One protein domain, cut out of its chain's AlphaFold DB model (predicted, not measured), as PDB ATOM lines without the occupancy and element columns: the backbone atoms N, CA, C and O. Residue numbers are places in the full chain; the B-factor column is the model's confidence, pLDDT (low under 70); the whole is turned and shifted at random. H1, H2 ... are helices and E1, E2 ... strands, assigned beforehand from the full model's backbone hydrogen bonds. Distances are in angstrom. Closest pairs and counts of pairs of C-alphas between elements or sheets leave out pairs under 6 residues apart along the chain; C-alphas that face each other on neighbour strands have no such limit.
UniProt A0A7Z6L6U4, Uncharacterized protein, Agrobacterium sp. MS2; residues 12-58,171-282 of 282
ATOM      1  N   ILE A  12     119.736  74.916  73.750       41.03
ATOM      2  CA  ILE A  12     120.670  75.972  74.174       41.03
ATOM      3  C   ILE A  12     119.885  76.932  75.066       41.03
ATOM      4  O   ILE A  12     118.778  77.328  74.717       41.03
ATOM      5  N   ILE A  13     120.427  77.305  76.225       44.78
ATOM      6  CA  ILE A  13     119.773  78.269  77.115       44.78
ATOM      7  C   ILE A  13     120.357  79.656  76.846       44.78
ATOM      8  O   ILE A  13     121.507  79.914  77.183       44.78
ATOM      9  N   ILE A  14     119.554  80.561  76.285       46.53
ATOM     10  CA  ILE A  14     119.932  81.959  76.026       46.53
ATOM     11  C   ILE A  14     119.086  82.849  76.943       46.53
ATOM     12  O   ILE A  14     117.859  82.825  76.864       46.53
ATOM     13  N   ASN A  15     119.713  83.613  77.849       40.44
ATOM     14  CA  ASN A  15     119.013  84.437  78.856       40.44
ATOM     15  C   ASN A  15     117.962  83.668  79.685       40.44
ATOM     16  O   ASN A  15     116.863  84.161  79.926       40.44
ATOM     17  N   GLY A  16     118.265  82.426  80.077       41.66
ATOM     18  CA  GLY A  16     117.334  81.578  80.834       41.66
ATOM     19  C   GLY A  16     116.190  80.981  80.003       41.66
ATOM     20  O   GLY A  16     115.380  80.236  80.544       41.66
ATOM     21  N   THR A  17     116.135  81.256  78.696       38.59
ATOM     22  CA  THR A  17     115.138  80.678  77.791       38.59
ATOM     23  C   THR A  17     115.728  79.468  77.082       38.59
ATOM     24  O   THR A  17     116.777  79.557  76.450       38.59
ATOM     25  N   ALA A  18     115.041  78.339  77.203       42.06
ATOM     26  CA  ALA A  18     115.310  77.096  76.504       42.06
ATOM     27  C   ALA A  18     115.020  77.255  75.000       42.06
ATOM     28  O   ALA A  18     113.873  77.456  74.604       42.06
ATOM     29  N   VAL A  19     116.055  77.186  74.165       49.75
ATOM     30  CA  VAL A  19     115.966  77.346  72.712       49.75
ATOM     31  C   VAL A  19     116.273  76.013  72.034       49.75
ATOM     32  O   VAL A  19     117.376  75.481  72.157       49.75
ATOM     33  N   ASP A  20     115.286  75.477  71.316       49.06
ATOM     34  CA  ASP A  20     115.427  74.267  70.504       49.06
ATOM     35  C   ASP A  20     116.045  74.617  69.139       49.06
ATOM     36  O   ASP A  20     115.475  75.403  68.373       49.06
ATOM     37  N   LEU A  21     117.210  74.035  68.830       47.53
ATOM     38  CA  LEU A  21     117.918  74.261  67.564       47.53
ATOM     39  C   LEU A  21     117.068  73.934  66.328       47.53
ATOM     40  O   LEU A  21     117.270  74.560  65.288       47.53
ATOM     41  N   HIS A  22     116.109  73.004  66.420       43.22
ATOM     42  CA  HIS A  22     115.271  72.631  65.276       43.22
ATOM     43  C   HIS A  22     114.358  73.786  64.813       43.22
ATOM     44  O   HIS A  22     114.034  73.880  63.631       43.22
ATOM     45  N   ASN A  23     113.987  74.706  65.713       43.31
ATOM     46  CA  ASN A  23     113.124  75.853  65.400       43.31
ATOM     47  C   ASN A  23     113.887  77.089  64.895       43.31
ATOM     48  O   ASN A  23     113.266  78.090  64.540       43.31
ATOM     49  N   LEU A  24     115.223  77.040  64.862       48.19
ATOM     50  CA  LEU A  24     116.072  78.157  64.439       48.19
ATOM     51  C   LEU A  24     116.704  77.976  63.064       48.19
ATOM     52  O   LEU A  24     117.270  78.938  62.553       48.19
ATOM     53  N   ILE A  25     116.584  76.807  62.432       44.41
ATOM     54  CA  ILE A  25     117.080  76.595  61.066       44.41
ATOM     55  C   ILE A  25     116.303  77.528  60.119       44.41
ATOM     56  O   ILE A  25     115.144  77.278  59.801       44.41
ATOM     57  N   GLY A  26     116.926  78.640  59.713       44.47
ATOM     58  CA  GLY A  26     116.288  79.703  58.922       44.47
ATOM     59  C   GLY A  26     115.430  80.702  59.721       44.47
ATOM     60  O   GLY A  26     114.798  81.574  59.121       44.47
ATOM     61  N   GLY A  27     115.404  80.609  61.056       49.88
ATOM     62  CA  GLY A  27     114.648  81.489  61.957       49.88
ATOM     63  C   GLY A  27     115.494  82.621  62.562       49.88
ATOM     64  O   GLY A  27     116.713  82.519  62.672       49.88
ATOM     65  N   ARG A  28     114.848  83.720  62.985       46.75
ATOM     66  CA  ARG A  28     115.499  84.855  63.675       46.75
ATOM     67  C   ARG A  28     114.852  85.087  65.032       46.75
ATOM     68  O   ARG A  28     113.628  85.192  65.100       46.75
ATOM     69  N   GLN A  29     115.649  85.261  66.089       53.47
ATOM     70  CA  GLN A  29     115.125  85.584  67.419       53.47
ATOM     71  C   GLN A  29     115.889  86.760  68.049       53.47
ATOM     72  O   GLN A  29     117.120  86.833  68.032       53.47
ATOM     73  N   CYS A  30     115.145  87.742  68.566       47.75
ATOM     74  CA  CYS A  30     115.707  88.912  69.242       47.75
ATOM     75  C   CYS A  30     115.635  88.711  70.758       47.75
ATOM     76  O   CYS A  30     114.567  88.408  71.284       47.75
ATOM     77  N   PHE A  31     116.751  88.930  71.455       50.66
ATOM     78  CA  PHE A  31     116.836  88.873  72.914       50.66
ATOM     79  C   PHE A  31     117.350  90.222  73.436       50.66
ATOM     80  O   PHE A  31     118.540  90.537  73.352       50.66
ATOM     81  N   GLY A  32     116.439  91.058  73.944       64.38
ATOM     82  CA  GLY A  32     116.744  92.447  74.300       64.38
ATOM     83  C   GLY A  32     117.192  93.257  73.076       64.38
ATOM     84  O   GLY A  32     116.544  93.232  72.032       64.38
ATOM     85  N   ARG A  33     118.322  93.974  73.178       59.19
ATOM     86  CA  ARG A  33     118.936  94.650  72.017       59.19
ATOM     87  C   ARG A  33     119.723  93.689  71.114       59.19
ATOM     88  O   ARG A  33     119.945  94.028  69.949       59.19
ATOM     89  N   ASN A  34     120.114  92.517  71.610       65.25
ATOM     90  CA  ASN A  34     120.975  91.568  70.903       65.25
ATOM     91  C   ASN A  34     120.149  90.636  70.008       65.25
ATOM     92  O   ASN A  34     118.949  90.438  70.216       65.25
ATOM     93  N   ARG A  35     120.781  90.089  68.967       70.00
ATOM     94  CA  ARG A  35     120.117  89.202  68.005       70.00
ATOM     95  C   ARG A  35     120.891  87.899  67.866       70.00
ATOM     96  O   ARG A  35     122.110  87.947  67.755       70.00
ATOM     97  N   VAL A  36     120.185  86.772  67.846       66.62
ATOM     98  CA  VAL A  36     120.762  85.444  67.611       66.62
ATOM     99  C   VAL A  36     120.056  84.816  66.409       66.62
ATOM    100  O   VAL A  36     118.828  84.862  66.312       66.62
ATOM    101  N   GLU A  37     120.834  84.285  65.471       71.50
ATOM    102  CA  GLU A  37     120.363  83.646  64.236       71.50
ATOM    103  C   GLU A  37     121.186  82.363  64.004       71.50
ATOM    104  O   GLU A  37     122.366  82.317  64.351       71.50
ATOM    105  N   LEU A  38     120.586  81.305  63.453       60.28
ATOM    106  CA  LEU A  38     121.300  80.080  63.075       60.28
ATOM    107  C   LEU A  38     121.413  80.031  61.550       60.28
ATOM    108  O   LEU A  38     120.397  79.976  60.857       60.28
ATOM    109  N   ASN A  39     122.645  80.026  61.045       61.22
ATOM    110  CA  ASN A  39     122.940  80.076  59.616       61.22
ATOM    111  C   ASN A  39     123.762  78.857  59.180       61.22
ATOM    112  O   ASN A  39     124.398  78.184  59.990       61.22
ATOM    113  N   ILE A  40     123.747  78.563  57.881       56.22
ATOM    114  CA  ILE A  40     124.605  77.538  57.277       56.22
ATOM    115  C   ILE A  40     125.720  78.268  56.528       56.22
ATOM    116  O   ILE A  40     125.438  79.016  55.593       56.22
ATOM    117  N   ILE A  41     126.973  78.062  56.935       57.53
ATOM    118  CA  ILE A  41     128.159  78.643  56.289       57.53
ATOM    119  C   ILE A  41     129.072  77.487  55.879       57.53
ATOM    120  O   ILE A  41     129.419  76.645  56.704       57.53
ATOM    121  N   GLY A  42     129.420  77.399  54.589       52.75
ATOM    122  CA  GLY A  42     130.344  76.373  54.081       52.75
ATOM    123  C   GLY A  42     129.880  74.917  54.260       52.75
ATOM    124  O   GLY A  42     130.712  74.020  54.296       52.75
ATOM    125  N   GLY A  43     128.571  74.668  54.404       55.94
ATOM    126  CA  GLY A  43     128.010  73.326  54.634       55.94
ATOM    127  C   GLY A  43     127.919  72.901  56.107       55.94
ATOM    128  O   GLY A  43     127.334  71.858  56.391       55.94
ATOM    129  N   ALA A  44     128.414  73.716  57.045       59.69
ATOM    130  CA  ALA A  44     128.275  73.504  58.485       59.69
ATOM    131  C   ALA A  44     127.228  74.457  59.091       59.69
ATOM    132  O   ALA A  44     127.076  75.602  58.660       59.69
ATOM    133  N   SER A  45     126.493  73.986  60.103       68.38
ATOM    134  CA  SER A  45     125.573  74.831  60.874       68.38
ATOM    135  C   SER A  45     126.366  75.679  61.870       68.38
ATOM    136  O   SER A  45     127.024  75.149  62.764       68.38
ATOM    137  N   VAL A  46     126.309  77.002  61.706       76.31
ATOM    138  CA  VAL A  46     127.010  77.985  62.539       76.31
ATOM    139  C   VAL A  46     125.978  78.833  63.269       76.31
ATOM    140  O   VAL A  46     125.103  79.458  62.663       76.31
ATOM    141  N   LEU A  47     126.080  78.866  64.597       83.44
ATOM    142  CA  LEU A  47     125.291  79.790  65.405       83.44
ATOM    143  C   LEU A  47     125.896  81.189  65.268       83.44
ATOM    144  O   LEU A  47     127.095  81.353  65.467       83.44
ATOM    145  N   GLN A  48     125.087  82.197  64.962       85.69
ATOM    146  CA  GLN A  48     125.531  83.579  64.834       85.69
ATOM    147  C   GLN A  48     124.894  84.454  65.914       85.69
ATOM    148  O   GLN A  48     123.672  84.517  66.067       85.69
ATOM    149  N   VAL A  49     125.727  85.184  66.649       85.44
ATOM    150  CA  VAL A  49     125.318  86.104  67.709       85.44
ATOM    151  C   VAL A  49     125.758  87.521  67.344       85.44
ATOM    152  O   VAL A  49     126.933  87.810  67.126       85.44
ATOM    153  N   ARG A  50     124.800  88.448  67.287       85.12
ATOM    154  CA  ARG A  50     125.049  89.879  67.091       85.12
ATOM    155  C   ARG A  50     124.843  90.632  68.398       85.12
ATOM    156  O   ARG A  50     123.710  90.803  68.863       85.12
ATOM    157  N   VAL A  51     125.941  91.150  68.929       83.00
ATOM    158  CA  VAL A  51     125.977  91.980  70.133       83.00
ATOM    159  C   VAL A  51     125.739  93.442  69.746       83.00
ATOM    160  O   VAL A  51     126.408  93.989  68.866       83.00
ATOM    161  N   LYS A  52     124.765  94.095  70.386       82.50
ATOM    162  CA  LYS A  52     124.447  95.516  70.197       82.50
ATOM    163  C   LYS A  52     124.745  96.311  71.465       82.50
ATOM    164  O   LYS A  52     124.651  95.797  72.570       82.50
ATOM    165  N   GLY A  53     125.036  97.600  71.294       75.56
ATOM    166  CA  GLY A  53     125.302  98.511  72.414       75.56
ATOM    167  C   GLY A  53     126.732  98.456  72.959       75.56
ATOM    168  O   GLY A  53     126.987  99.050  73.998       75.56
ATOM    169  N   GLY A  54     127.646  97.773  72.263       77.44
ATOM    170  CA  GLY A  54     129.077  97.829  72.552       77.44
ATOM    171  C   GLY A  54     129.713  99.165  72.153       77.44
ATOM    172  O   GLY A  54     129.163  99.925  71.345       77.44
ATOM    173  N   ILE A  55     130.895  99.425  72.699       79.31
ATOM    174  CA  ILE A  55     131.681 100.637  72.460       79.31
ATOM    175  C   ILE A  55     132.842 100.286  71.531       79.31
ATOM    176  O   ILE A  55     133.433  99.217  71.627       79.31
ATOM    177  N   ASP A  56     133.133 101.189  70.604       74.06
ATOM    178  CA  ASP A  56     134.292 101.108  69.720       74.06
ATOM    179  C   ASP A  56     135.236 102.241  70.121       74.06
ATOM    180  O   ASP A  56     134.985 103.406  69.802       74.06
ATOM    181  N   LEU A  57     136.242 101.916  70.939       71.75
ATOM    182  CA  LEU A  57     137.255 102.880  71.360       71.75
ATOM    183  C   LEU A  57     138.269 103.010  70.224       71.75
ATOM    184  O   LEU A  57     139.091 102.125  70.001       71.75
ATOM    185  N   ARG A  58     138.180 104.119  69.488       71.50
ATOM    186  CA  ARG A  58     139.075 104.418  68.369       71.50
ATOM    187  C   ARG A  58     140.379 104.986  68.901       71.50
ATOM    188  O   ARG A  58     140.476 106.185  69.146       71.50
ATOM    189  N   GLN A 171     147.328  75.479  82.941       92.75
ATOM    190  CA  GLN A 171     147.276  76.788  83.583       92.75
ATOM    191  C   GLN A 171     146.595  77.832  82.687       92.75
ATOM    192  O   GLN A 171     146.096  78.846  83.183       92.75
ATOM    193  N   SER A 172     146.526  77.554  81.383       94.75
ATOM    194  CA  SER A 172     145.805  78.348  80.392       94.75
ATOM    195  C   SER A 172     144.286  78.273  80.574       94.75
ATOM    196  O   SER A 172     143.576  79.194  80.171       94.75
ATOM    197  N   PHE A 173     143.764  77.225  81.226       96.75
ATOM    198  CA  PHE A 173     142.335  77.114  81.500       96.75
ATOM    199  C   PHE A 173     141.913  78.002  82.661       96.75
ATOM    200  O   PHE A 173     142.388  77.882  83.796       96.75
ATOM    201  N   ARG A 174     140.916  78.845  82.399       95.62
ATOM    202  CA  ARG A 174     140.291  79.692  83.413       95.62
ATOM    203  C   ARG A 174     138.817  79.336  83.555       95.62
ATOM    204  O   ARG A 174     138.097  79.128  82.586       95.62
ATOM    205  N   THR A 175     138.351  79.299  84.793       95.38
ATOM    206  CA  THR A 175     136.954  79.011  85.132       95.38
ATOM    207  C   THR A 175     136.086  80.259  85.008       95.38
ATOM    208  O   THR A 175     136.533  81.392  85.221       95.38
ATOM    209  N   ARG A 176     134.801  80.074  84.726       95.19
ATOM    210  CA  ARG A 176     133.757  81.078  84.961       95.19
ATOM    211  C   ARG A 176     132.683  80.458  85.857       95.19
ATOM    212  O   ARG A 176     132.354  79.292  85.651       95.19
ATOM    213  N   PRO A 177     132.183  81.196  86.867       90.06
ATOM    214  CA  PRO A 177     132.267  82.659  87.014       90.06
ATOM    215  C   PRO A 177     133.554  83.222  87.658       90.06
ATOM    216  O   PRO A 177     133.858  84.390  87.447       90.06
ATOM    217  N   PHE A 178     134.346  82.435  88.395       88.94
ATOM    218  CA  PHE A 178     135.366  82.986  89.314       88.94
ATOM    219  C   PHE A 178     136.744  83.335  88.721       88.94
ATOM    220  O   PHE A 178     137.578  83.873  89.440       88.94
ATOM    221  N   GLY A 179     137.037  83.007  87.461       88.88
ATOM    222  CA  GLY A 179     138.313  83.359  86.815       88.88
ATOM    223  C   GLY A 179     139.549  82.619  87.340       88.88
ATOM    224  O   GLY A 179     140.669  82.984  86.994       88.88
ATOM    225  N   ARG A 180     139.371  81.581  88.160       90.88
ATOM    226  CA  ARG A 180     140.468  80.787  88.741       90.88
ATOM    227  C   ARG A 180     140.998  79.770  87.733       90.88
ATOM    228  O   ARG A 180     140.240  79.367  86.853       90.88
ATOM    229  N   ILE A 181     142.240  79.318  87.912       92.69
ATOM    230  CA  ILE A 181     142.775  78.142  87.201       92.69
ATOM    231  C   ILE A 181     141.818  76.958  87.394       92.69
ATOM    232  O   ILE A 181     141.273  76.783  88.492       92.69
ATOM    233  N   ALA A 182     141.589  76.189  86.329       94.19
ATOM    234  CA  ALA A 182     140.748  74.999  86.362       94.19
ATOM    235  C   ALA A 182     141.227  73.993  87.419       94.19
ATOM    236  O   ALA A 182     142.410  73.670  87.506       94.19
ATOM    237  N   ASP A 183     140.288  73.505  88.228       92.50
ATOM    238  CA  ASP A 183     140.534  72.428  89.183       92.50
ATOM    239  C   ASP A 183     140.479  71.087  88.433       92.50
ATOM    240  O   ASP A 183     139.408  70.768  87.906       92.50
ATOM    241  N   PRO A 184     141.577  70.311  88.371       92.38
ATOM    242  CA  PRO A 184     141.608  69.050  87.633       92.38
ATOM    243  C   PRO A 184     140.603  68.006  88.143       92.38
ATOM    244  O   PRO A 184     140.201  67.122  87.392       92.38
ATOM    245  N   ALA A 185     140.141  68.119  89.393       91.56
ATOM    246  CA  ALA A 185     139.118  67.233  89.948       91.56
ATOM    247  C   ALA A 185     137.686  67.589  89.500       91.56
ATOM    248  O   ALA A 185     136.741  66.862  89.807       91.56
ATOM    249  N   LYS A 186     137.488  68.724  88.815       93.12
ATOM    250  CA  LYS A 186     136.167  69.192  88.375       93.12
ATOM    251  C   LYS A 186     135.977  68.991  86.881       93.12
ATOM    252  O   LYS A 186     136.908  69.085  86.092       93.12
ATOM    253  N   ILE A 187     134.731  68.751  86.491       95.00
ATOM    254  CA  ILE A 187     134.306  68.652  85.095       95.00
ATOM    255  C   ILE A 187     133.563  69.943  84.747       95.00
ATOM    256  O   ILE A 187     132.652  70.304  85.495       95.00
ATOM    257  N   PRO A 188     133.939  70.671  83.684       96.62
ATOM    258  CA  PRO A 188     133.161  71.819  83.251       96.62
ATOM    259  C   PRO A 188     131.911  71.365  82.492       96.62
ATOM    260  O   PRO A 188     131.964  70.396  81.735       96.62
ATOM    261  N   ASP A 189     130.817  72.116  82.629       97.19
ATOM    262  CA  ASP A 189     129.593  71.923  81.841       97.19
ATOM    263  C   ASP A 189     129.831  72.155  80.337       97.19
ATOM    264  O   ASP A 189     129.151  71.579  79.492       97.19
ATOM    265  N   ALA A 190     130.784  73.030  80.000       97.75
ATOM    266  CA  ALA A 190     131.200  73.345  78.637       97.75
ATOM    267  C   ALA A 190     132.605  73.969  78.628       97.75
ATOM    268  O   ALA A 190     133.044  74.557  79.622       97.75
ATOM    269  N   ILE A 191     133.283  73.902  77.480       98.38
ATOM    270  CA  ILE A 191     134.572  74.571  77.252       98.38
ATOM    271  C   ILE A 191     134.418  75.599  76.131       98.38
ATOM    272  O   ILE A 191     133.818  75.318  75.097       98.38
ATOM    273  N   PHE A 192     134.966  76.793  76.334       98.31
ATOM    274  CA  PHE A 192     134.953  77.889  75.368       98.31
ATOM    275  C   PHE A 192     136.369  78.182  74.870       98.31
ATOM    276  O   PHE A 192     137.208  78.653  75.634       98.31
ATOM    277  N   LEU A 193     136.614  77.948  73.585       97.62
ATOM    278  CA  LEU A 193     137.814  78.378  72.876       97.62
ATOM    279  C   LEU A 193     137.542  79.746  72.241       97.62
ATOM    280  O   LEU A 193     136.701  79.865  71.346       97.62
ATOM    281  N   THR A 194     138.204  80.798  72.723       95.88
ATOM    282  CA  THR A 194     138.038  82.153  72.177       95.88
ATOM    283  C   THR A 194     139.018  82.393  71.038       95.88
ATOM    284  O   THR A 194     140.203  82.566  71.284       95.88
ATOM    285  N   ALA A 195     138.507  82.448  69.810       95.69
ATOM    286  CA  ALA A 195     139.241  82.653  68.560       95.69
ATOM    287  C   ALA A 195     138.871  83.995  67.895       95.69
ATOM    288  O   ALA A 195     138.728  84.103  66.677       95.69
ATOM    289  N   MET A 196     138.646  85.019  68.717       93.75
ATOM    290  CA  MET A 196     138.451  86.406  68.304       93.75
ATOM    291  C   MET A 196     138.799  87.337  69.459       93.75
ATOM    292  O   MET A 196     138.609  86.972  70.620       93.75
ATOM    293  N   ASP A 197     139.216  88.557  69.141       91.69
ATOM    294  CA  ASP A 197     139.383  89.619  70.122       91.69
ATOM    295  C   ASP A 197     138.803  90.927  69.570       91.69
ATOM    296  O   ASP A 197     138.905  91.239  68.387       91.69
ATOM    297  N   THR A 198     138.118  91.667  70.433       90.56
ATOM    298  CA  THR A 198     137.526  92.976  70.108       90.56
ATOM    299  C   THR A 198     138.050  94.068  71.028       90.56
ATOM    300  O   THR A 198     137.511  95.172  71.025       90.56
ATOM    301  N   ALA A 199     139.022  93.761  71.892       89.12
ATOM    302  CA  ALA A 199     139.681  94.757  72.712       89.12
ATOM    303  C   ALA A 199     140.368  95.809  71.819       89.12
ATOM    304  O   ALA A 199     140.822  95.491  70.715       89.12
ATOM    305  N   PRO A 200     140.436  97.074  72.265       86.06
ATOM    306  CA  PRO A 200     141.163  98.100  71.532       86.06
ATOM    307  C   PRO A 200     142.611  97.660  71.296       86.06
ATOM    308  O   PRO A 200     143.257  97.169  72.218       86.06
ATOM    309  N   LEU A 201     143.106  97.855  70.071       87.31
ATOM    310  CA  LEU A 201     144.463  97.489  69.633       87.31
ATOM    311  C   LEU A 201     144.779  95.983  69.616       87.31
ATOM    312  O   LEU A 201     145.915  95.619  69.323       87.31
ATOM    313  N   ALA A 202     143.806  95.103  69.866       88.56
ATOM    314  CA  ALA A 202     144.013  93.675  69.671       88.56
ATOM    315  C   ALA A 202     144.203  93.348  68.179       88.56
ATOM    316  O   ALA A 202     143.512  93.897  67.312       88.56
ATOM    317  N   GLY A 203     145.145  92.451  67.885       87.12
ATOM    318  CA  GLY A 203     145.284  91.856  66.559       87.12
ATOM    319  C   GLY A 203     144.141  90.882  66.268       87.12
ATOM    320  O   GLY A 203     143.546  90.326  67.190       87.12
ATOM    321  N   ASP A 204     143.837  90.665  64.987       88.00
ATOM    322  CA  ASP A 204     142.908  89.607  64.585       88.00
ATOM    323  C   ASP A 204     143.570  88.230  64.810       88.00
ATOM    324  O   ASP A 204     144.661  87.996  64.285       88.00
ATOM    325  N   PRO A 205     142.951  87.304  65.566       91.56
ATOM    326  CA  PRO A 205     143.452  85.938  65.717       91.56
ATOM    327  C   PRO A 205     143.452  85.109  64.427       91.56
ATOM    328  O   PRO A 205     144.219  84.150  64.315       91.56
ATOM    329  N   ALA A 206     142.592  85.424  63.451       90.88
ATOM    330  CA  ALA A 206     142.367  84.556  62.295       90.88
ATOM    331  C   ALA A 206     143.634  84.290  61.444       90.88
ATOM    332  O   ALA A 206     143.868  83.125  61.102       90.88
ATOM    333  N   PRO A 207     144.499  85.282  61.138       89.50
ATOM    334  CA  PRO A 207     145.786  85.039  60.481       89.50
ATOM    335  C   PRO A 207     146.723  84.104  61.263       89.50
ATOM    336  O   PRO A 207     147.356  83.235  60.659       89.50
ATOM    337  N   VAL A 208     146.781  84.233  62.595       90.75
ATOM    338  CA  VAL A 208     147.610  83.374  63.462       90.75
ATOM    339  C   VAL A 208     147.093  81.939  63.428       90.75
ATOM    340  O   VAL A 208     147.856  81.008  63.170       90.75
ATOM    341  N   ILE A 209     145.781  81.754  63.597       93.19
ATOM    342  CA  ILE A 209     145.157  80.426  63.565       93.19
ATOM    343  C   ILE A 209     145.349  79.767  62.198       93.19
ATOM    344  O   ILE A 209     145.652  78.580  62.130       93.19
ATOM    345  N   LYS A 210     145.235  80.527  61.104       91.31
ATOM    346  CA  LYS A 210     145.482  80.016  59.749       91.31
ATOM    347  C   LYS A 210     146.923  79.530  59.571       91.31
ATOM    348  O   LYS A 210     147.139  78.487  58.959       91.31
ATOM    349  N   ARG A 211     147.910  80.251  60.115       90.88
ATOM    350  CA  ARG A 211     149.327  79.844  60.082       90.88
ATOM    351  C   ARG A 211     149.572  78.540  60.852       90.88
ATOM    352  O   ARG A 211     150.391  77.732  60.423       90.88
ATOM    353  N   PHE A 212     148.847  78.319  61.948       92.88
ATOM    354  CA  PHE A 212     148.985  77.146  62.819       92.88
ATOM    355  C   PHE A 212     147.769  76.204  62.768       92.88
ATOM    356  O   PHE A 212     147.452  75.540  63.755       92.88
ATOM    357  N   GLU A 213     147.103  76.100  61.611       94.56
ATOM    358  CA  GLU A 213     145.806  75.416  61.478       94.56
ATOM    359  C   GLU A 213     145.841  73.968  61.990       94.56
ATOM    360  O   GLU A 213     144.946  73.536  62.717       94.56
ATOM    361  N   THR A 214     146.896  73.222  61.652       94.38
ATOM    362  CA  THR A 214     147.080  71.834  62.099       94.38
ATOM    363  C   THR A 214     147.102  71.732  63.625       94.38
ATOM    364  O   THR A 214     146.424  70.878  64.195       94.38
ATOM    365  N   TRP A 215     147.836  72.621  64.297       93.56
ATOM    366  CA  TRP A 215     147.935  72.638  65.757       93.56
ATOM    367  C   TRP A 215     146.629  73.076  66.406       93.56
ATOM    368  O   TRP A 215     146.195  72.450  67.370       93.56
ATOM    369  N   PHE A 216     145.952  74.071  65.830       95.81
ATOM    370  CA  PHE A 216     144.638  74.503  66.294       95.81
ATOM    371  C   PHE A 216     143.609  73.367  66.221       95.81
ATOM    372  O   PHE A 216     142.891  73.120  67.188       95.81
ATOM    373  N   ARG A 217     143.566  72.617  65.107       94.69
ATOM    374  CA  ARG A 217     142.680  71.448  64.951       94.69
ATOM    375  C   ARG A 217     142.952  70.385  66.014       94.69
ATOM    376  O   ARG A 217     142.011  69.884  66.626       94.69
ATOM    377  N   LEU A 218     144.225  70.056  66.239       92.69
ATOM    378  CA  LEU A 218     144.630  69.068  67.242       92.69
ATOM    379  C   LEU A 218     144.293  69.530  68.665       92.69
ATOM    380  O   LEU A 218     143.762  68.741  69.444       92.69
ATOM    381  N   GLY A 219     144.550  70.798  68.988       94.44
ATOM    382  CA  GLY A 219     144.223  71.393  70.280       94.44
ATOM    383  C   GLY A 219     142.720  71.405  70.540       94.44
ATOM    384  O   GLY A 219     142.272  70.911  71.569       94.44
ATOM    385  N   ALA A 220     141.920  71.876  69.581       95.06
ATOM    386  CA  ALA A 220     140.463  71.889  69.689       95.06
ATOM    387  C   ALA A 220     139.874  70.476  69.852       95.06
ATOM    388  O   ALA A 220     138.968  70.287  70.661       95.06
ATOM    389  N   ALA A 221     140.417  69.475  69.148       93.75
ATOM    390  CA  ALA A 221     140.024  68.079  69.334       93.75
ATOM    391  C   ALA A 221     140.421  67.546  70.723       93.75
ATOM    392  O   ALA A 221     139.640  66.836  71.352       93.75
ATOM    393  N   ALA A 222     141.595  67.928  71.241       94.38
ATOM    394  CA  ALA A 222     142.036  67.555  72.584       94.38
ATOM    395  C   ALA A 222     141.077  68.064  73.678       94.38
ATOM    396  O   ALA A 222     140.824  67.352  74.650       94.38
ATOM    397  N   LEU A 223     140.479  69.250  73.498       96.44
ATOM    398  CA  LEU A 223     139.492  69.803  74.436       96.44
ATOM    399  C   LEU A 223     138.249  68.917  74.587       96.44
ATOM    400  O   LEU A 223     137.678  68.855  75.674       96.44
ATOM    401  N   CYS A 224     137.846  68.205  73.530       95.88
ATOM    402  CA  CYS A 224     136.691  67.305  73.558       95.88
ATOM    403  C   CYS A 224     136.882  66.110  74.508       95.88
ATOM    404  O   CYS A 224     135.898  65.494  74.899       95.88
ATOM    405  N   HIS A 225     138.116  65.793  74.915       95.31
ATOM    406  CA  HIS A 225     138.390  64.745  75.907       95.31
ATOM    407  C   HIS A 225     138.240  65.231  77.358       95.31
ATOM    408  O   HIS A 225     138.213  64.420  78.276       95.31
ATOM    409  N   LEU A 226     138.164  66.546  77.595       96.38
ATOM    410  CA  LEU A 226     138.164  67.129  78.945       96.38
ATOM    411  C   LEU A 226     136.760  67.352  79.525       96.38
ATOM    412  O   LEU A 226     136.624  67.706  80.700       96.38
ATOM    413  N   THR A 227     135.712  67.180  78.721       96.25
ATOM    414  CA  THR A 227     134.320  67.399  79.121       96.25
ATOM    415  C   THR A 227     133.385  66.475  78.349       96.25
ATOM    416  O   THR A 227     133.603  66.211  77.172       96.25
ATOM    417  N   ASP A 228     132.307  66.038  79.000       94.56
ATOM    418  CA  ASP A 228     131.173  65.384  78.329       94.56
ATOM    419  C   ASP A 228     130.226  66.411  77.674       94.56
ATOM    420  O   ASP A 228     129.308  66.070  76.921       94.56
ATOM    421  N   GLY A 229     130.421  67.690  78.002       96.00
ATOM    422  CA  GLY A 229     129.671  68.817  77.487       96.00
ATOM    423  C   GLY A 229     130.179  69.327  76.134       96.00
ATOM    424  O   GLY A 229     131.111  68.796  75.533       96.00
ATOM    425  N   PRO A 230     129.552  70.384  75.600       96.88
ATOM    426  CA  PRO A 230     129.969  70.977  74.338       96.88
ATOM    427  C   PRO A 230     131.274  71.779  74.459       96.88
ATOM    428  O   PRO A 230     131.458  72.567  75.389       96.88
ATOM    429  N   VAL A 231     132.110  71.672  73.425       97.94
ATOM    430  CA  VAL A 231     133.226  72.591  73.167       97.94
ATOM    431  C   VAL A 231     132.784  73.627  72.134       97.94
ATOM    432  O   VAL A 231     132.390  73.270  71.024       97.94
ATOM    433  N   TYR A 232     132.823  74.908  72.493       97.38
ATOM    434  CA  TYR A 232     132.445  76.024  71.625       97.38
ATOM    435  C   TYR A 232     133.679  76.758  71.105       97.38
ATOM    436  O   TYR A 232     134.481  77.242  71.900       97.38
ATOM    437  N   ILE A 233     133.785  76.916  69.787       96.75
ATOM    438  CA  ILE A 233     134.784  77.775  69.143       96.75
ATOM    439  C   ILE A 233     134.104  79.102  68.818       96.75
ATOM    440  O   ILE A 233     133.231  79.158  67.954       96.75
ATOM    441  N   CYS A 234     134.468  80.161  69.538       95.81
ATOM    442  CA  CYS A 234     133.865  81.485  69.384       95.81
ATOM    443  C   CYS A 234     134.757  82.360  68.509       95.81
ATOM    444  O   CYS A 234     135.888  82.642  68.896       95.81
ATOM    445  N   HIS A 235     134.257  82.794  67.358       94.62
ATOM    446  CA  HIS A 235     135.058  83.484  66.348       94.62
ATOM    447  C   HIS A 235     134.318  84.663  65.724       94.62
ATOM    448  O   HIS A 235     133.099  84.781  65.840       94.62
ATOM    449  N   GLY A 236     135.049  85.542  65.037       91.19
ATOM    450  CA  GLY A 236     134.449  86.644  64.290       91.19
ATOM    451  C   GLY A 236     133.580  86.135  63.138       91.19
ATOM    452  O   GLY A 236     133.857  85.089  62.554       91.19
ATOM    453  N   ASN A 237     132.532  86.883  62.791       84.62
ATOM    454  CA  ASN A 237     131.608  86.515  61.713       84.62
ATOM    455  C   ASN A 237     132.283  86.247  60.362       84.62
ATOM    456  O   ASN A 237     131.831  85.385  59.616       84.62
ATOM    457  N   ASP A 238     133.355  86.977  60.075       81.81
ATOM    458  CA  ASP A 238     134.050  86.913  58.791       81.81
ATOM    459  C   ASP A 238     135.297  86.006  58.863       81.81
ATOM    460  O   ASP A 238     136.026  85.856  57.884       81.81
ATOM    461  N   ALA A 239     135.536  85.369  60.019       82.75
ATOM    462  CA  ALA A 239     136.658  84.463  60.219       82.75
ATOM    463  C   ALA A 239     136.384  83.102  59.566       82.75
ATOM    464  O   ALA A 239     135.390  82.435  59.859       82.75
ATOM    465  N   SER A 240     137.315  82.663  58.719       82.25
ATOM    466  CA  SER A 240     137.331  81.313  58.156       82.25
ATOM    467  C   SER A 240     138.240  80.425  58.999       82.25
ATOM    468  O   SER A 240     139.446  80.369  58.761       82.25
ATOM    469  N   LEU A 241     137.664  79.743  59.988       83.50
ATOM    470  CA  LEU A 241     138.388  78.822  60.863       83.50
ATOM    471  C   LEU A 241     138.239  77.361  60.420       83.50
ATOM    472  O   LEU A 241     137.238  77.002  59.791       83.50
ATOM    473  N   PRO A 242     139.208  76.494  60.762       85.56
ATOM    474  CA  PRO A 242     139.081  75.063  60.535       85.56
ATOM    475  C   PRO A 242     137.879  74.469  61.279       85.56
ATOM    476  O   PRO A 242     137.708  74.673  62.480       85.56
ATOM    477  N   VAL A 243     137.076  73.667  60.578       86.50
ATOM    478  CA  VAL A 243     136.001  72.877  61.195       86.50
ATOM    479  C   VAL A 243     136.608  71.677  61.916       86.50
ATOM    480  O   VAL A 243     137.354  70.911  61.303       86.50
ATOM    481  N   VAL A 244     136.287  71.513  63.200       91.31
ATOM    482  CA  VAL A 244     136.794  70.423  64.046       91.31
ATOM    483  C   VAL A 244     135.627  69.584  64.552       91.31
ATOM    484  O   VAL A 244     134.708  70.106  65.189       91.31
ATOM    485  N   ASP A 245     135.670  68.281  64.286       90.06
ATOM    486  CA  ASP A 245     134.636  67.347  64.727       90.06
ATOM    487  C   ASP A 245     134.507  67.329  66.257       90.06
ATOM    488  O   ASP A 245     135.480  67.472  66.996       90.06
ATOM    489  N   GLY A 246     133.275  67.190  66.747       90.81
ATOM    490  CA  GLY A 246     132.967  67.252  68.182       90.81
ATOM    491  C   GLY A 246     132.868  68.672  68.756       90.81
ATOM    492  O   GLY A 246     132.330  68.842  69.850       90.81
ATOM    493  N   THR A 247     133.280  69.699  68.009       95.19
ATOM    494  CA  THR A 247     133.164  71.105  68.428       95.19
ATOM    495  C   THR A 247     131.953  71.802  67.800       95.19
ATOM    496  O   THR A 247     131.345  71.324  66.839       95.19
ATOM    497  N   LYS A 248     131.563  72.946  68.366       94.50
ATOM    498  CA  LYS A 248     130.487  73.806  67.865       94.50
ATOM    499  C   LYS A 248     131.037  75.188  67.530       94.50
ATOM    500  O   LYS A 248     131.473  75.908  68.425       94.50
ATOM    501  N   SER A 249     130.952  75.578  66.263       93.06
ATOM    502  CA  SER A 249     131.349  76.916  65.815       93.06
ATOM    503  C   SER A 249     130.272  77.947  66.147       93.06
ATOM    504  O   SER A 249     129.092  77.742  65.835       93.06
ATOM    505  N   VAL A 250     130.670  79.062  66.760       93.31
ATOM    506  CA  VAL A 250     129.784  80.190  67.051       93.31
ATOM    507  C   VAL A 250     130.418  81.493  66.577       93.31
ATOM    508  O   VAL A 250     131.431  81.947  67.108       93.31
ATOM    509  N   ALA A 251     129.775  82.114  65.595       93.12
ATOM    510  CA  ALA A 251     130.160  83.394  65.039       93.12
ATOM    511  C   ALA A 251     129.604  84.541  65.892       93.12
ATOM    512  O   ALA A 251     128.397  84.630  66.120       93.12
ATOM    513  N   PHE A 252     130.455  85.470  66.304       92.69
ATOM    514  CA  PHE A 252     130.061  86.704  66.969       92.69
ATOM    515  C   PHE A 252     130.353  87.918  66.089       92.69
ATOM    516  O   PHE A 252     131.310  87.975  65.317       92.69
ATOM    517  N   SER A 253     129.490  88.921  66.212       90.88
ATOM    518  CA  SER A 253     129.641  90.220  65.559       90.88
ATOM    519  C   SER A 253     129.209  91.340  66.494       90.88
ATOM    520  O   SER A 253     128.320  91.165  67.332       90.88
ATOM    521  N   GLY A 254     129.810  92.512  66.323       87.50
ATOM    522  CA  GLY A 254     129.533  93.690  67.135       87.50
ATOM    523  C   GLY A 254     130.807  94.336  67.661       87.50
ATOM    524  O   GLY A 254     131.912  93.854  67.435       87.50
ATOM    525  N   ARG A 255     130.631  95.458  68.355       87.81
ATOM    526  CA  ARG A 255     131.717  96.198  69.010       87.81
ATOM    527  C   ARG A 255     132.114  95.527  70.324       87.81
ATOM    528  O   ARG A 255     131.372  94.679  70.826       87.81
ATOM    529  N   HIS A 256     133.230  95.948  70.916       87.31
ATOM    530  CA  HIS A 256     133.629  95.498  72.247       87.31
ATOM    531  C   HIS A 256     132.462  95.654  73.244       87.31
ATOM    532  O   HIS A 256     131.842  96.727  73.275       87.31
ATOM    533  N   PRO A 257     132.105  94.620  74.035       90.44
ATOM    534  CA  PRO A 257     132.873  93.409  74.361       90.44
ATOM    535  C   PRO A 257     132.472  92.131  73.587       90.44
ATOM    536  O   PRO A 257     132.392  91.052  74.179       90.44
ATOM    537  N   ALA A 258     132.183  92.209  72.283       90.06
ATOM    538  CA  ALA A 258     131.687  91.057  71.516       90.06
ATOM    539  C   ALA A 258     132.644  89.853  71.468       90.06
ATOM    540  O   ALA A 258     132.148  88.746  71.324       90.06
ATOM    541  N   GLY A 259     133.957  90.061  71.614       89.75
ATOM    542  CA  GLY A 259     134.975  89.001  71.619       89.75
ATOM    543  C   GLY A 259     135.373  88.469  73.000       89.75
ATOM    544  O   GLY A 259     136.270  87.639  73.098       89.75
ATOM    545  N   LEU A 260     134.752  88.941  74.089       93.06
ATOM    546  CA  LEU A 260     135.094  88.460  75.431       93.06
ATOM    547  C   LEU A 260     134.426  87.113  75.730       93.06
ATOM    548  O   LEU A 260     133.216  86.960  75.559       93.06
ATOM    549  N   ALA A 261     135.176  86.194  76.350       94.50
ATOM    550  CA  ALA A 261     134.649  84.914  76.837       94.50
ATOM    551  C   ALA A 261     133.373  85.073  77.686       94.50
ATOM    552  O   ALA A 261     132.437  84.294  77.551       94.50
ATOM    553  N   GLY A 262     133.302  86.106  78.538       92.75
ATOM    554  CA  GLY A 262     132.117  86.371  79.365       92.75
ATOM    555  C   GLY A 262     130.859  86.657  78.539       92.75
ATOM    556  O   GLY A 262     129.793  86.128  78.851       92.75
ATOM    557  N   THR A 263     130.996  87.427  77.458       92.50
ATOM    558  CA  THR A 263     129.912  87.707  76.504       92.50
ATOM    559  C   THR A 263     129.468  86.433  75.796       92.50
ATOM    560  O   THR A 263     128.269  86.174  75.686       92.50
ATOM    561  N   HIS A 264     130.425  85.613  75.357       94.56
ATOM    562  CA  HIS A 264     130.134  84.344  74.697       94.56
ATOM    563  C   HIS A 264     129.358  83.401  75.624       94.56
ATOM    564  O   HIS A 264     128.288  82.910  75.267       94.56
ATOM    565  N   ILE A 265     129.857  83.218  76.847       94.50
ATOM    566  CA  ILE A 265     129.253  82.361  77.871       94.50
ATOM    567  C   ILE A 265     127.846  82.849  78.212       94.50
ATOM    568  O   ILE A 265     126.921  82.047  78.229       94.50
ATOM    569  N   HIS A 266     127.649  84.155  78.412       91.31
ATOM    570  CA  HIS A 266     126.333  84.723  78.711       91.31
ATOM    571  C   HIS A 266     125.278  84.389  77.640       91.31
ATOM    572  O   HIS A 266     124.130  84.096  77.974       91.31
ATOM    573  N   HIS A 267     125.669  84.412  76.364       89.12
ATOM    574  CA  HIS A 267     124.759  84.162  75.250       89.12
ATOM    575  C   HIS A 267     124.576  82.685  74.895       89.12
ATOM    576  O   HIS A 267     123.519  82.338  74.381       89.12
ATOM    577  N   ILE A 268     125.572  81.833  75.137       92.38
ATOM    578  CA  ILE A 268     125.546  80.427  74.707       92.38
ATOM    579  C   ILE A 268     125.246  79.479  75.873       92.38
ATOM    580  O   ILE A 268     124.464  78.542  75.726       92.38
ATOM    581  N   HIS A 269     125.911  79.671  77.011       91.81
ATOM    582  CA  HIS A 269     125.865  78.744  78.142       91.81
ATOM    583  C   HIS A 269     126.024  79.501  79.473       91.81
ATOM    584  O   HIS A 269     127.064  79.387  80.128       91.81
ATOM    585  N   PRO A 270     125.025  80.309  79.878       91.06
ATOM    586  CA  PRO A 270     125.138  81.164  81.051       91.06
ATOM    587  C   PRO A 270     125.440  80.336  82.303       91.06
ATOM    588  O   PRO A 270     124.858  79.272  82.521       91.06
ATOM    589  N   VAL A 271     126.366  80.845  83.114       91.88
ATOM    590  CA  VAL A 271     126.817  80.218  84.360       91.88
ATOM    591  C   VAL A 271     126.181  80.868  85.580       91.88
ATOM    592  O   VAL A 271     125.791  82.035  85.548       91.88
ATOM    593  N   ASP A 272     126.118  80.111  86.668       89.94
ATOM    594  CA  ASP A 272     125.611  80.540  87.968       89.94
ATOM    595  C   ASP A 272     126.456  79.901  89.090       89.94
ATOM    596  O   ASP A 272     127.585  79.475  88.858       89.94
ATOM    597  N   ALA A 273     125.960  79.869  90.328       85.88
ATOM    598  CA  ALA A 273     126.693  79.263  91.444       85.88
ATOM    599  C   ALA A 273     126.832  77.730  91.333       85.88
ATOM    600  O   ALA A 273     127.689  77.149  91.998       85.88
ATOM    601  N   THR A 274     125.989  77.084  90.523       87.12
ATOM    602  CA  THR A 274     125.917  75.625  90.346       87.12
ATOM    603  C   THR A 274     126.516  75.151  89.025       87.12
ATOM    604  O   THR A 274     126.972  74.016  88.954       87.12
ATOM    605  N   ARG A 275     126.562  76.020  88.006       90.94
ATOM    606  CA  ARG A 275     127.118  75.727  86.677       90.94
ATOM    607  C   ARG A 275     128.441  76.429  86.445       90.94
ATOM    608  O   ARG A 275     128.564  77.629  86.682       90.94
ATOM    609  N   MET A 276     129.416  75.691  85.935       95.94
ATOM    610  CA  MET A 276     130.786  76.156  85.775       95.94
ATOM    611  C   MET A 276     131.332  75.722  84.419       95.94
ATOM    612  O   MET A 276     131.275  74.557  84.043       95.94
ATOM    613  N   VAL A 277     131.906  76.676  83.691       97.81
ATOM    614  CA  VAL A 277     132.531  76.428  82.386       97.81
ATOM    615  C   VAL A 277     134.002  76.798  82.431       97.81
ATOM    616  O   VAL A 277     134.423  77.633  83.246       97.81
ATOM    617  N   TRP A 278     134.785  76.207  81.536       98.12
ATOM    618  CA  TRP A 278     136.170  76.614  81.299       98.12
ATOM    619  C   TRP A 278     136.265  77.433  80.022       98.12
ATOM    620  O   TRP A 278     135.477  77.260  79.095       98.12
ATOM    621  N   HIS A 279     137.238  78.332  79.970       98.00
ATOM    622  CA  HIS A 279     137.627  78.999  78.738       98.00
ATOM    623  C   HIS A 279     139.145  79.034  78.594       98.00
ATOM    624  O   HIS A 279     139.870  78.986  79.595       98.00
ATOM    625  N   ILE A 280     139.587  79.072  77.343       97.69
ATOM    626  CA  ILE A 280     140.986  79.108  76.921       97.69
ATOM    627  C   ILE A 280     141.105  79.946  75.636       97.69
ATOM    628  O   ILE A 280     140.166  80.003  74.836       97.69
ATOM    629  N   GLY A 281     142.241  80.628  75.480       94.62
ATOM    630  CA  GLY A 281     142.594  81.366  74.263       94.62
ATOM    631  C   GLY A 281     142.946  80.450  73.089       94.62
ATOM    632  O   GLY A 281     143.080  79.240  73.268       94.62
ATOM    633  N   TYR A 282     143.052  81.048  71.903       89.31
ATOM    634  CA  TYR A 282     143.508  80.393  70.673       89.31
ATOM    635  C   TYR A 282     145.022  80.172  70.643       89.31
ATOM    636  O   TYR A 282     145.736  80.869  71.400       89.31
TER     637      TYR A 282
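Overview. This is residues 12 to 58 and 171 to 282 of the 282 residues of an uncharacterized protein of Agrobacterium sp. MS2 (UniProt A0A7Z6L6U4). One strongly twisted sheet of eight strands curls round a single helix, H3; H2 and, more loosely, H1 pack outside the curl near E7 and E8, and the small hairpin E1 and E2 packs on the last part of H3 through E1. The printed part has 159 residues, with 78, under half, in named elements; the order is E1 to E7, H1, H2, E8, E9, H3, E10. The sheet is mixed, in the order E3 E4 E5 E9 E8 E7 E10 E6, and the class is mixed, helices and strands. The whole is compact, with a radius of gyration of the C-alphas of 15.1 A, and rounded, spanning 38 by 38 by 35 A.

Along the chain. Find C-alpha 12 at (120.670, 75.972, 74.174), where E1, residues 12 to 14, begins; E2 is 17 to 20 and E3 28 to 31. E4, residues 34 to 41, runs 20.8 A and bends by 54 degrees at residue 38; E5, 44 to 50, runs 18.8 A. Beyond the cut come E6, 174 to 176, and E7, 191 to 195. Then read H1, 205 to 211, and H2, 213 to 223, 15.5 A long, from C-alpha 213 at (145.806, 75.416, 61.478). E8, 231 to 236, runs 16.7 A and E9, 247 to 253, 19.6 A. H3 is 261 to 268, and E10, 277 to 281, ends at C-alpha 281 (142.594, 81.366, 74.263).

Arrangement. Look first at the hairpin E1 and E2, with N 12 and O 19 2.9 A apart; the closest C-alphas of E1 and H3 are those of Ile 14 and His 267, 5.4 A. E3 E4 E5 is a meander, each strand the antiparallel neighbour of the one before, with N 31 and O 34 at 2.9 A and N 37 and O 48 at 2.9 A. E5 and E9 are parallel, with N 49 and O 251 at 2.8 A. E7, H1 H2, E8 is a strand-helix-strand unit, two parallel neighbour strands with helices between, its crossover right-handed; N 193 and O 232 are 2.8 A apart. E9, H3, E10 is a split unit, with E8 and E7 between its strands, also right-handed. H2 is on the sheet at a height of 10.2 A, only just over E8 alone, with 2 C-alphas over E7; H1 only grazes the sheet. In H1, H2 and H3 every O i to N i+4 pair is within hydrogen-bond range.

Size, cuts and confidence. Residues 59 to 170 are not printed, and C-alphas 58 and 171 are 32.6 A apart across the cut. Of the links printed whole, E6 to E7 is long. Mean pLDDT of the printed part is 82.8; residues 12 to 34, 36 and 38 to 45 are under 70.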